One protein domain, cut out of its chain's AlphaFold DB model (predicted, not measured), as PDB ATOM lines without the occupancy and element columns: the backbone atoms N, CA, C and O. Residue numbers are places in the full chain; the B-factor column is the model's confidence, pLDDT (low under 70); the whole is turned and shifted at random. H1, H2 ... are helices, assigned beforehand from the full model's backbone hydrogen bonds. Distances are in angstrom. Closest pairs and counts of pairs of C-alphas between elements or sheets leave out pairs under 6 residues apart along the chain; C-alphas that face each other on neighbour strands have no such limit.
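This is residues 6 to 75 of the 211 residues of the protein "Hypothetical protein" of Spumella elongata (UniProt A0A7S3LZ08). With little regular structure, the model is a small body of four short helices and a loop, from which residues 56 to 75 stick out as a long arm that folds back near residues 58 to 60. Of 70 printed residues, H1, H2, H3 and H4, in that order, hold 23, under half; there is no named strand, and the class is all helix. The whole is loose, with a radius of gyration of the C-alphas of 15.7 A, and flat, spanning 39 by 39 by 19 A.

H4, residues 31 to 39, touches no helix. H3, residues 26 to 29, is close to H4 but not clearly touching; their closest C-alphas, Val 27 and Val 33, are 7.2 A apart. H1, residues 8 to 11, touches H3, the closest C-alphas being Tyr 10 and Val 27, 5.1 A. H2, residues 19 to 24, meets H3 only through their link. Every O i to N i+4 pair is within hydrogen-bond range in H2 and H4; H1 and H3 are too short for one.

H4 measures 12.1 A from C-alpha 31 at (-55.843, -3.665, -19.997) to C-alpha 39 at (-50.650, 6.967, -17.567).

The printed part has no cut. Residues 51, 53 and 71 to 75 are under pLDDT 70.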
ATOM      1  N   GLU A   6     -60.229 -17.104 -10.185       85.38
ATOM      2  CA  GLU A   6     -60.003 -16.304 -11.395       85.38
ATOM      3  C   GLU A   6     -59.024 -15.157 -11.125       85.38
ATOM      4  O   GLU A   6     -58.192 -14.819 -11.965       85.38
ATOM      5  N   ALA A   7     -59.026 -14.620  -9.902       87.56
ATOM      6  CA  ALA A   7     -58.083 -13.585  -9.487       87.56
ATOM      7  C   ALA A   7     -56.645 -14.106  -9.318       87.56
ATOM      8  O   ALA A   7     -55.695 -13.323  -9.225       87.56
ATOM      9  N   ARG A   8     -56.463 -15.432  -9.257       85.19
ATOM     10  CA  ARG A   8     -55.176 -16.073  -8.960       85.19
ATOM     11  C   ARG A   8     -54.077 -15.657  -9.930       85.19
ATOM     12  O   ARG A   8     -52.961 -15.422  -9.480       85.19
ATOM     13  N   GLU A   9     -54.412 -15.516 -11.209       85.50
ATOM     14  CA  GLU A   9     -53.462 -15.177 -12.277       85.50
ATOM     15  C   GLU A   9     -53.000 -13.711 -12.235       85.50
ATOM     16  O   GLU A   9     -51.975 -13.377 -12.820       85.50
ATOM     17  N   TYR A  10     -53.716 -12.842 -11.513       90.69
ATOM     18  CA  TYR A  10     -53.374 -11.421 -11.371       90.69
ATOM     19  C   TYR A  10     -52.624 -11.110 -10.074       90.69
ATOM     20  O   TYR A  10     -51.932 -10.097  -9.982       90.69
ATOM     21  N   CYS A  11     -52.757 -11.961  -9.054       90.00
ATOM     22  CA  CYS A  11     -52.175 -11.716  -7.734       90.00
ATOM     23  C   CYS A  11     -50.737 -12.233  -7.567       90.00
ATOM     24  O   CYS A  11     -50.111 -11.909  -6.557       90.00
ATOM     25  N   CYS A  12     -50.230 -13.048  -8.496       90.25
ATOM     26  CA  CYS A  12     -48.916 -13.696  -8.406       90.25
ATOM     27  C   CYS A  12     -48.608 -14.346  -7.030       90.25
ATOM     28  O   CYS A  12     -47.597 -14.004  -6.401       90.25
ATOM     29  N   PRO A  13     -49.481 -15.206  -6.469       87.94
ATOM     30  CA  PRO A  13     -49.319 -15.706  -5.106       87.94
ATOM     31  C   PRO A  13     -48.040 -16.538  -4.930       87.94
ATOM     32  O   PRO A  13     -47.944 -17.681  -5.376       87.94
ATOM     33  N   THR A  14     -47.093 -15.991  -4.171       81.38
ATOM     34  CA  THR A  14     -45.865 -16.689  -3.778       81.38
ATOM     35  C   THR A  14     -45.939 -17.089  -2.302       81.38
ATOM     36  O   THR A  14     -46.116 -16.200  -1.464       81.38
ATOM     37  N   PRO A  15     -45.763 -18.377  -1.935       78.62
ATOM     38  CA  PRO A  15     -45.681 -19.600  -2.766       78.62
ATOM     39  C   PRO A  15     -47.067 -20.139  -3.218       78.62
ATOM     40  O   PRO A  15     -48.068 -19.805  -2.574       78.62
ATOM     41  N   PRO A  16     -47.166 -21.021  -4.250       87.38
ATOM     42  CA  PRO A  16     -46.089 -21.760  -4.933       87.38
ATOM     43  C   PRO A  16     -45.610 -21.160  -6.268       87.38
ATOM     44  O   PRO A  16     -44.751 -21.751  -6.916       87.38
ATOM     45  N   GLU A  17     -46.178 -20.043  -6.718       89.50
ATOM     46  CA  GLU A  17     -45.796 -19.443  -7.997       89.50
ATOM     47  C   GLU A  17     -44.422 -18.764  -7.901       89.50
ATOM     48  O   GLU A  17     -44.096 -18.161  -6.879       89.50
ATOM     49  N   SER A  18     -43.599 -18.888  -8.947       92.75
ATOM     50  CA  SER A  18     -42.327 -18.168  -9.048       92.75
ATOM     51  C   SER A  18     -42.517 -16.815  -9.744       92.75
ATOM     52  O   SER A  18     -43.427 -16.671 -10.566       92.75
ATOM     53  N   PRO A  19     -41.639 -15.824  -9.495       91.69
ATOM     54  CA  PRO A  19     -41.656 -14.557 -10.228       91.69
ATOM     55  C   PRO A  19     -41.620 -14.742 -11.752       91.69
ATOM     56  O   PRO A  19     -42.302 -14.033 -12.486       91.69
ATOM     57  N   GLU A  20     -40.845 -15.712 -12.246       92.44
ATOM     58  CA  GLU A  20     -40.759 -16.058 -13.670       92.44
ATOM     59  C   GLU A  20     -42.089 -16.594 -14.199       92.44
ATOM     60  O   GLU A  20     -42.512 -16.203 -15.287       92.44
ATOM     61  N   ALA A  21     -42.762 -17.456 -13.428       93.06
ATOM     62  CA  ALA A  21     -44.065 -17.990 -13.802       93.06
ATOM     63  C   ALA A  21     -45.118 -16.878 -13.874       93.06
ATOM     64  O   ALA A  21     -45.819 -16.792 -14.880       93.06
ATOM     65  N   CYS A  22     -45.164 -15.966 -12.894       92.62
ATOM     66  CA  CYS A  22     -46.152 -14.889 -12.952       92.62
ATOM     67  C   CYS A  22     -45.890 -13.905 -14.107       92.62
ATOM     68  O   CYS A  22     -46.826 -13.474 -14.775       92.62
ATOM     69  N   ARG A  23     -44.620 -13.592 -14.409       92.75
ATOM     70  CA  ARG A  23     -44.251 -12.758 -15.575       92.75
ATOM     71  C   ARG A  23     -44.578 -13.417 -16.919       92.75
ATOM     72  O   ARG A  23     -44.790 -12.734 -17.926       92.75
ATOM     73  N   ALA A  24     -44.586 -14.746 -16.966       93.25
ATOM     74  CA  ALA A  24     -45.060 -15.496 -18.125       93.25
ATOM     75  C   ALA A  24     -46.596 -15.548 -18.203       93.25
ATOM     76  O   ALA A  24     -47.133 -15.816 -19.277       93.25
ATOM     77  N   GLY A  25     -47.284 -15.279 -17.090       92.31
ATOM     78  CA  GLY A  25     -48.734 -15.241 -16.986       92.31
ATOM     79  C   GLY A  25     -49.387 -14.044 -17.691       92.31
ATOM     80  O   GLY A  25     -48.710 -13.146 -18.202       92.31
ATOM     81  N   PRO A  26     -50.731 -14.009 -17.712       94.62
ATOM     82  CA  PRO A  26     -51.493 -13.037 -18.494       94.62
ATOM     83  C   PRO A  26     -51.517 -11.630 -17.883       94.62
ATOM     84  O   PRO A  26     -51.903 -10.679 -18.563       94.62
ATOM     85  N   VAL A  27     -51.109 -11.469 -16.616       94.62
ATOM     86  CA  VAL A  27     -51.223 -10.208 -15.864       94.62
ATOM     87  C   VAL A  27     -50.589  -9.015 -16.586       94.62
ATOM     88  O   VAL A  27     -51.213  -7.954 -16.672       94.62
ATOM     89  N   LYS A  28     -49.408  -9.200 -17.191       93.12
ATOM     90  CA  LYS A  28     -48.682  -8.140 -17.915       93.12
ATOM     91  C   LYS A  28     -49.435  -7.612 -19.139       93.12
ATOM     92  O   LYS A  28     -49.252  -6.464 -19.535       93.12
ATOM     93  N   ASP A  29     -50.285  -8.446 -19.736       94.19
ATOM     94  CA  ASP A  29     -50.993  -8.151 -20.980       94.19
ATOM     95  C   ASP A  29     -52.400  -7.590 -20.742       94.19
ATOM     96  O   ASP A  29     -53.087  -7.199 -21.697       94.19
ATOM     97  N   THR A  30     -52.820  -7.501 -19.479       95.56
ATOM     98  CA  THR A  30     -54.122  -6.956 -19.095       95.56
ATOM     99  C   THR A  30     -54.268  -5.489 -19.486       95.56
ATOM    100  O   THR A  30     -53.313  -4.706 -19.495       95.56
ATOM    101  N   LYS A  31     -55.510  -5.078 -19.763       96.94
ATOM    102  CA  LYS A  31     -55.843  -3.665 -19.997       96.94
ATOM    103  C   LYS A  31     -55.495  -2.791 -18.787       96.94
ATOM    104  O   LYS A  31     -55.086  -1.651 -18.972       96.94
ATOM    105  N   PHE A  32     -55.612  -3.340 -17.576       95.25
ATOM    106  CA  PHE A  32     -55.255  -2.659 -16.336       95.25
ATOM    107  C   PHE A  32     -53.767  -2.280 -16.300       95.25
ATOM    108  O   PHE A  32     -53.450  -1.096 -16.205       95.25
ATOM    109  N   VAL A  33     -52.858  -3.252 -16.457       94.69
ATOM    110  CA  VAL A  33     -51.406  -2.990 -16.421       94.69
ATOM    111  C   VAL A  33     -50.994  -2.054 -17.560       94.69
ATOM    112  O   VAL A  33     -50.261  -1.089 -17.340       94.69
ATOM    113  N   LYS A  34     -51.553  -2.248 -18.762       95.62
ATOM    114  CA  LYS A  34     -51.340  -1.339 -19.900       95.62
ATOM    115  C   LYS A  34     -51.770   0.097 -19.590       95.62
ATOM    116  O   LYS A  34     -51.036   1.028 -19.909       95.62
ATOM    117  N   ALA A  35     -52.924   0.292 -18.950       96.19
ATOM    118  CA  ALA A  35     -53.408   1.616 -18.572       96.19
ATOM    119  C   ALA A  35     -52.516   2.279 -17.510       96.19
ATOM    120  O   ALA A  35     -52.200   3.463 -17.645       96.19
ATOM    121  N   VAL A  36     -52.071   1.522 -16.500       94.50
ATOM    122  CA  VAL A  36     -51.136   2.007 -15.473       94.50
ATOM    123  C   VAL A  36     -49.838   2.487 -16.120       94.50
ATOM    124  O   VAL A  36     -49.441   3.626 -15.892       94.50
ATOM    125  N   HIS A  37     -49.227   1.685 -16.992       93.44
ATOM    126  CA  HIS A  37     -47.980   2.062 -17.666       93.44
ATOM    127  C   HIS A  37     -48.137   3.199 -18.670       93.44
ATOM    128  O   HIS A  37     -47.219   4.000 -18.834       93.44
ATOM    129  N   HIS A  38     -49.293   3.301 -19.326       94.25
ATOM    130  CA  HIS A  38     -49.575   4.398 -20.244       94.25
ATOM    131  C   HIS A  38     -49.738   5.736 -19.509       94.25
ATOM    132  O   HIS A  38     -49.246   6.761 -19.973       94.25
ATOM    133  N   LYS A  39     -50.424   5.745 -18.357       92.12
ATOM    134  CA  LYS A  39     -50.650   6.967 -17.567       92.12
ATOM    135  C   LYS A  39     -49.452   7.336 -16.693       92.12
ATOM    136  O   LYS A  39     -49.186   8.521 -16.506       92.12
ATOM    137  N   CYS A  40     -48.749   6.337 -16.175       89.69
ATOM    138  CA  CYS A  40     -47.658   6.479 -15.221       89.69
ATOM    139  C   CYS A  40     -46.464   5.619 -15.673       89.69
ATOM    140  O   CYS A  40     -46.238   4.541 -15.121       89.69
ATOM    141  N   PRO A  41     -45.689   6.051 -16.682       90.25
ATOM    142  CA  PRO A  41     -44.527   5.291 -17.124       90.25
ATOM    143  C   PRO A  41     -43.498   5.164 -15.994       90.25
ATOM    144  O   PRO A  41     -43.205   6.128 -15.287       90.25
ATOM    145  N   GLY A  42     -42.936   3.966 -15.835       87.38
ATOM    146  CA  GLY A  42     -41.892   3.684 -14.846       87.38
ATOM    147  C   GLY A  42     -42.380   3.331 -13.437       87.38
ATOM    148  O   GLY A  42     -41.560   3.267 -12.523       87.38
ATOM    149  N   VAL A  43     -43.681   3.086 -13.242       90.62
ATOM    150  CA  VAL A  43     -44.220   2.502 -12.000       90.62
ATOM    151  C   VAL A  43     -44.451   1.000 -12.161       90.62
ATOM    152  O   VAL A  43     -44.606   0.515 -13.275       90.62
ATOM    153  N   TYR A  44     -44.514   0.277 -11.045       92.81
ATOM    154  CA  TYR A  44     -44.936  -1.123 -11.029       92.81
ATOM    155  C   TYR A  44     -46.459  -1.232 -11.211       92.81
ATOM    156  O   TYR A  44     -47.209  -0.690 -10.394       92.81
ATOM    157  N   GLY A  45     -46.924  -1.952 -12.236       93.38
ATOM    158  CA  GLY A  45     -48.339  -2.277 -12.439       93.38
ATOM    159  C   GLY A  45     -48.807  -3.547 -11.718       93.38
ATOM    160  O   GLY A  45     -50.005  -3.713 -11.496       93.38
ATOM    161  N   TYR A  46     -47.884  -4.434 -11.334       93.56
ATOM    162  CA  TYR A  46     -48.145  -5.664 -10.571       93.56
ATOM    163  C   TYR A  46     -46.888  -6.140  -9.813       93.56
ATOM    164  O   TYR A  46     -45.814  -5.552  -9.934       93.56
ATOM    165  N   SER A  47     -47.007  -7.211  -9.017       91.62
ATOM    166  CA  SER A  47     -45.972  -7.678  -8.071       91.62
ATOM    167  C   SER A  47     -44.603  -7.999  -8.685       91.62
ATOM    168  O   SER A  47     -43.597  -7.934  -7.982       91.62
ATOM    169  N   TYR A  48     -44.553  -8.358  -9.969       92.00
ATOM    170  CA  TYR A  48     -43.323  -8.749 -10.666       92.00
ATOM    171  C   TYR A  48     -43.128  -7.987 -11.976       92.00
ATOM    172  O   TYR A  48     -42.535  -8.508 -12.915       92.00
ATOM    173  N   ASP A  49     -43.629  -6.755 -12.035       93.12
ATOM    174  CA  ASP A  49     -43.419  -5.872 -13.176       93.12
ATOM    175  C   ASP A  49     -41.941  -5.511 -13.337       93.12
ATOM    176  O   ASP A  49     -41.331  -4.948 -12.432       93.12
ATOM    177  N   ASP A  50     -41.332  -5.816 -14.475       82.38
ATOM    178  CA  ASP A  50     -39.927  -5.503 -14.744       82.38
ATOM    179  C   ASP A  50     -39.733  -4.209 -15.551       82.38
ATOM    180  O   ASP A  50     -38.614  -3.911 -15.965       82.38
ATOM    181  N   GLY A  51     -40.783  -3.385 -15.689       68.94
ATOM    182  CA  GLY A  51     -40.752  -2.142 -16.467       68.94
ATOM    183  C   GLY A  51     -39.624  -1.166 -16.096       68.94
ATOM    184  O   GLY A  51     -38.920  -0.701 -16.984       68.94
ATOM    185  N   MET A  52     -39.430  -0.859 -14.805       70.88
ATOM    186  CA  MET A  52     -38.378   0.056 -14.288       70.88
ATOM    187  C   MET A  52     -37.999  -0.239 -12.824       70.88
ATOM    188  O   MET A  52     -37.487   0.613 -12.097       70.88
ATOM    189  N   GLY A  53     -38.314  -1.441 -12.355       63.22
ATOM    190  CA  GLY A  53     -38.562  -1.678 -10.943       63.22
ATOM    191  C   GLY A  53     -37.391  -1.472  -9.978       63.22
ATOM    192  O   GLY A  53     -37.569  -1.051  -8.834       63.22
ATOM    193  N   LEU A  54     -36.167  -1.732 -10.423       72.94
ATOM    194  CA  LEU A  54     -35.018  -1.687  -9.529       72.94
ATOM    195  C   LEU A  54     -34.299  -0.336  -9.611       72.94
ATOM    196  O   LEU A  54     -33.228  -0.217 -10.203       72.94
ATOM    197  N   LEU A  55     -34.882   0.684  -8.984       84.06
ATOM    198  CA  LEU A  55     -34.182   1.945  -8.744       84.06
ATOM    199  C   LEU A  55     -33.198   1.758  -7.587       84.06
ATOM    200  O   LEU A  55     -33.573   1.730  -6.416       84.06
ATOM    201  N   VAL A  56     -31.920   1.615  -7.930       89.75
ATOM    202  CA  VAL A  56     -30.825   1.557  -6.961       89.75
ATOM    203  C   VAL A  56     -30.132   2.909  -6.935       89.75
ATOM    204  O   VAL A  56     -29.557   3.331  -7.938       89.75
ATOM    205  N   CYS A  57     -30.139   3.568  -5.779       90.88
ATOM    206  CA  CYS A  57     -29.396   4.809  -5.582       90.88
ATOM    207  C   CYS A  57     -28.250   4.606  -4.575       90.88
ATOM    208  O   CYS A  57     -28.369   3.783  -3.662       90.88
ATOM    209  N   PRO A  58     -27.146   5.367  -4.685       96.12
ATOM    210  CA  PRO A  58     -26.080   5.366  -3.686       96.12
ATOM    211  C   PRO A  58     -26.579   5.692  -2.270       96.12
ATOM    212  O   PRO A  58     -27.568   6.405  -2.088       96.12
ATOM    213  N   ASN A  59     -25.835   5.252  -1.254       94.75
ATOM    214  CA  ASN A  59     -26.172   5.425   0.168       94.75
ATOM    215  C   ASN A  59     -26.292   6.887   0.659       94.75
ATOM    216  O   ASN A  59     -26.808   7.115   1.748       94.75
ATOM    217  N   HIS A  60     -25.822   7.865  -0.118       93.62
ATOM    218  CA  HIS A  60     -25.880   9.297   0.193       93.62
ATOM    219  C   HIS A  60     -26.988  10.039  -0.574       93.62
ATOM    220  O   HIS A  60     -27.021  11.270  -0.588       93.62
ATOM    221  N   THR A  61     -27.893   9.303  -1.221       96.19
ATOM    222  CA  THR A  61     -29.017   9.882  -1.964       96.19
ATOM    223  C   THR A  61     -30.061  10.440  -1.004       96.19
ATOM    224  O   THR A  61     -30.479   9.764  -0.063       96.19
ATOM    225  N   GLN A  62     -30.506  11.671  -1.255       94.00
ATOM    226  CA  GLN A  62     -31.647  12.269  -0.566       94.00
ATOM    227  C   GLN A  62     -32.894  12.102  -1.431       94.00
ATOM    228  O   GLN A  62     -32.848  12.354  -2.633       94.00
ATOM    229  N   TYR A  63     -33.999  11.681  -0.819       91.00
ATOM    230  CA  TYR A  63     -35.265  11.456  -1.511       91.00
ATOM    231  C   TYR A  63     -36.274  12.534  -1.134       91.00
ATOM    232  O   TYR A  63     -36.449  12.854   0.044       91.00
ATOM    233  N   GLU A  64     -36.979  13.047  -2.134       90.88
ATOM    234  CA  GLU A  64     -38.149  13.889  -1.940       90.88
ATOM    235  C   GLU A  64     -39.396  13.132  -2.403       90.88
ATOM    236  O   GLU A  64     -39.461  12.655  -3.533       90.88
ATOM    237  N   MET A  65     -40.392  13.023  -1.521       89.44
ATOM    238  CA  MET A  65     -41.688  12.432  -1.844       89.44
ATOM    239  C   MET A  65     -42.724  13.542  -1.981       89.44
ATOM    240  O   MET A  65     -43.034  14.243  -1.016       89.44
ATOM    241  N   ILE A  66     -43.264  13.686  -3.187       85.50
ATOM    242  CA  ILE A  66     -44.268  14.694  -3.515       85.50
ATOM    243  C   ILE A  66     -45.562  13.969  -3.871       85.50
ATOM    244  O   ILE A  66     -45.629  13.250  -4.864       85.50
ATOM    245  N   TYR A  67     -46.606  14.179  -3.076       84.69
ATOM    246  CA  TYR A  67     -47.951  13.740  -3.433       84.69
ATOM    247  C   TYR A  67     -48.543  14.747  -4.414       84.69
ATOM    248  O   TYR A  67     -48.925  15.854  -4.024       84.69
ATOM    249  N   HIS A  68     -48.585  14.388  -5.696       79.12
ATOM    250  CA  HIS A  68     -49.217  15.225  -6.702       79.12
ATOM    251  C   HIS A  68     -50.725  14.957  -6.732       79.12
ATOM    252  O   HIS A  68     -51.174  13.938  -7.248       79.12
ATOM    253  N   CYS A  69     -51.507  15.887  -6.189       75.50
ATOM    254  CA  CYS A  69     -52.947  15.941  -6.418       75.50
ATOM    255  C   CYS A  69     -53.219  17.067  -7.424       75.50
ATOM    256  O   CYS A  69     -52.994  18.229  -7.070       75.50
ATOM    257  N   PRO A  70     -53.708  16.777  -8.646       71.31
ATOM    258  CA  PRO A  70     -54.146  17.824  -9.558       71.31
ATOM    259  C   PRO A  70     -55.212  18.662  -8.849       71.31
ATOM    260  O   PRO A  70     -56.144  18.115  -8.253       71.31
ATOM    261  N   ALA A  71     -55.073  19.985  -8.887       57.88
ATOM    262  CA  ALA A  71     -55.847  20.921  -8.067       57.88
ATOM    263  C   ALA A  71     -57.380  20.928  -8.312       57.88
ATOM    264  O   ALA A  71     -58.083  21.725  -7.697       57.88
ATOM    265  N   GLY A  72     -57.912  20.033  -9.150       57.06
ATOM    266  CA  GLY A  72     -59.341  19.861  -9.426       57.06
ATOM    267  C   GLY A  72     -60.042  18.741  -8.646       57.06
ATOM    268  O   GLY A  72     -61.262  18.744  -8.578       57.06
ATOM    269  N   TYR A  73     -59.327  17.819  -7.984       54.44
ATOM    270  CA  TYR A  73     -59.956  16.755  -7.169       54.44
ATOM    271  C   TYR A  73     -60.343  17.228  -5.757       54.44
ATOM    272  O   TYR A  73     -60.261  16.497  -4.768       54.44
ATOM    273  N   ARG A  74     -60.763  18.489  -5.628       55.09
ATOM    274  CA  ARG A  74     -61.413  18.948  -4.406       55.09
ATOM    275  C   ARG A  74     -62.860  18.492  -4.463       55.09
ATOM    276  O   ARG A  74     -63.683  19.100  -5.128       55.09
ATOM    277  N   SER A  75     -63.153  17.434  -3.717       58.88
ATOM    278  CA  SER A  75     -64.473  16.835  -3.496       58.88
ATOM    279  C   SER A  75     -65.484  17.759  -2.792       58.88
ATOM    280  O   SER A  75     -66.287  17.282  -1.993       58.88
TER     281      SER A  75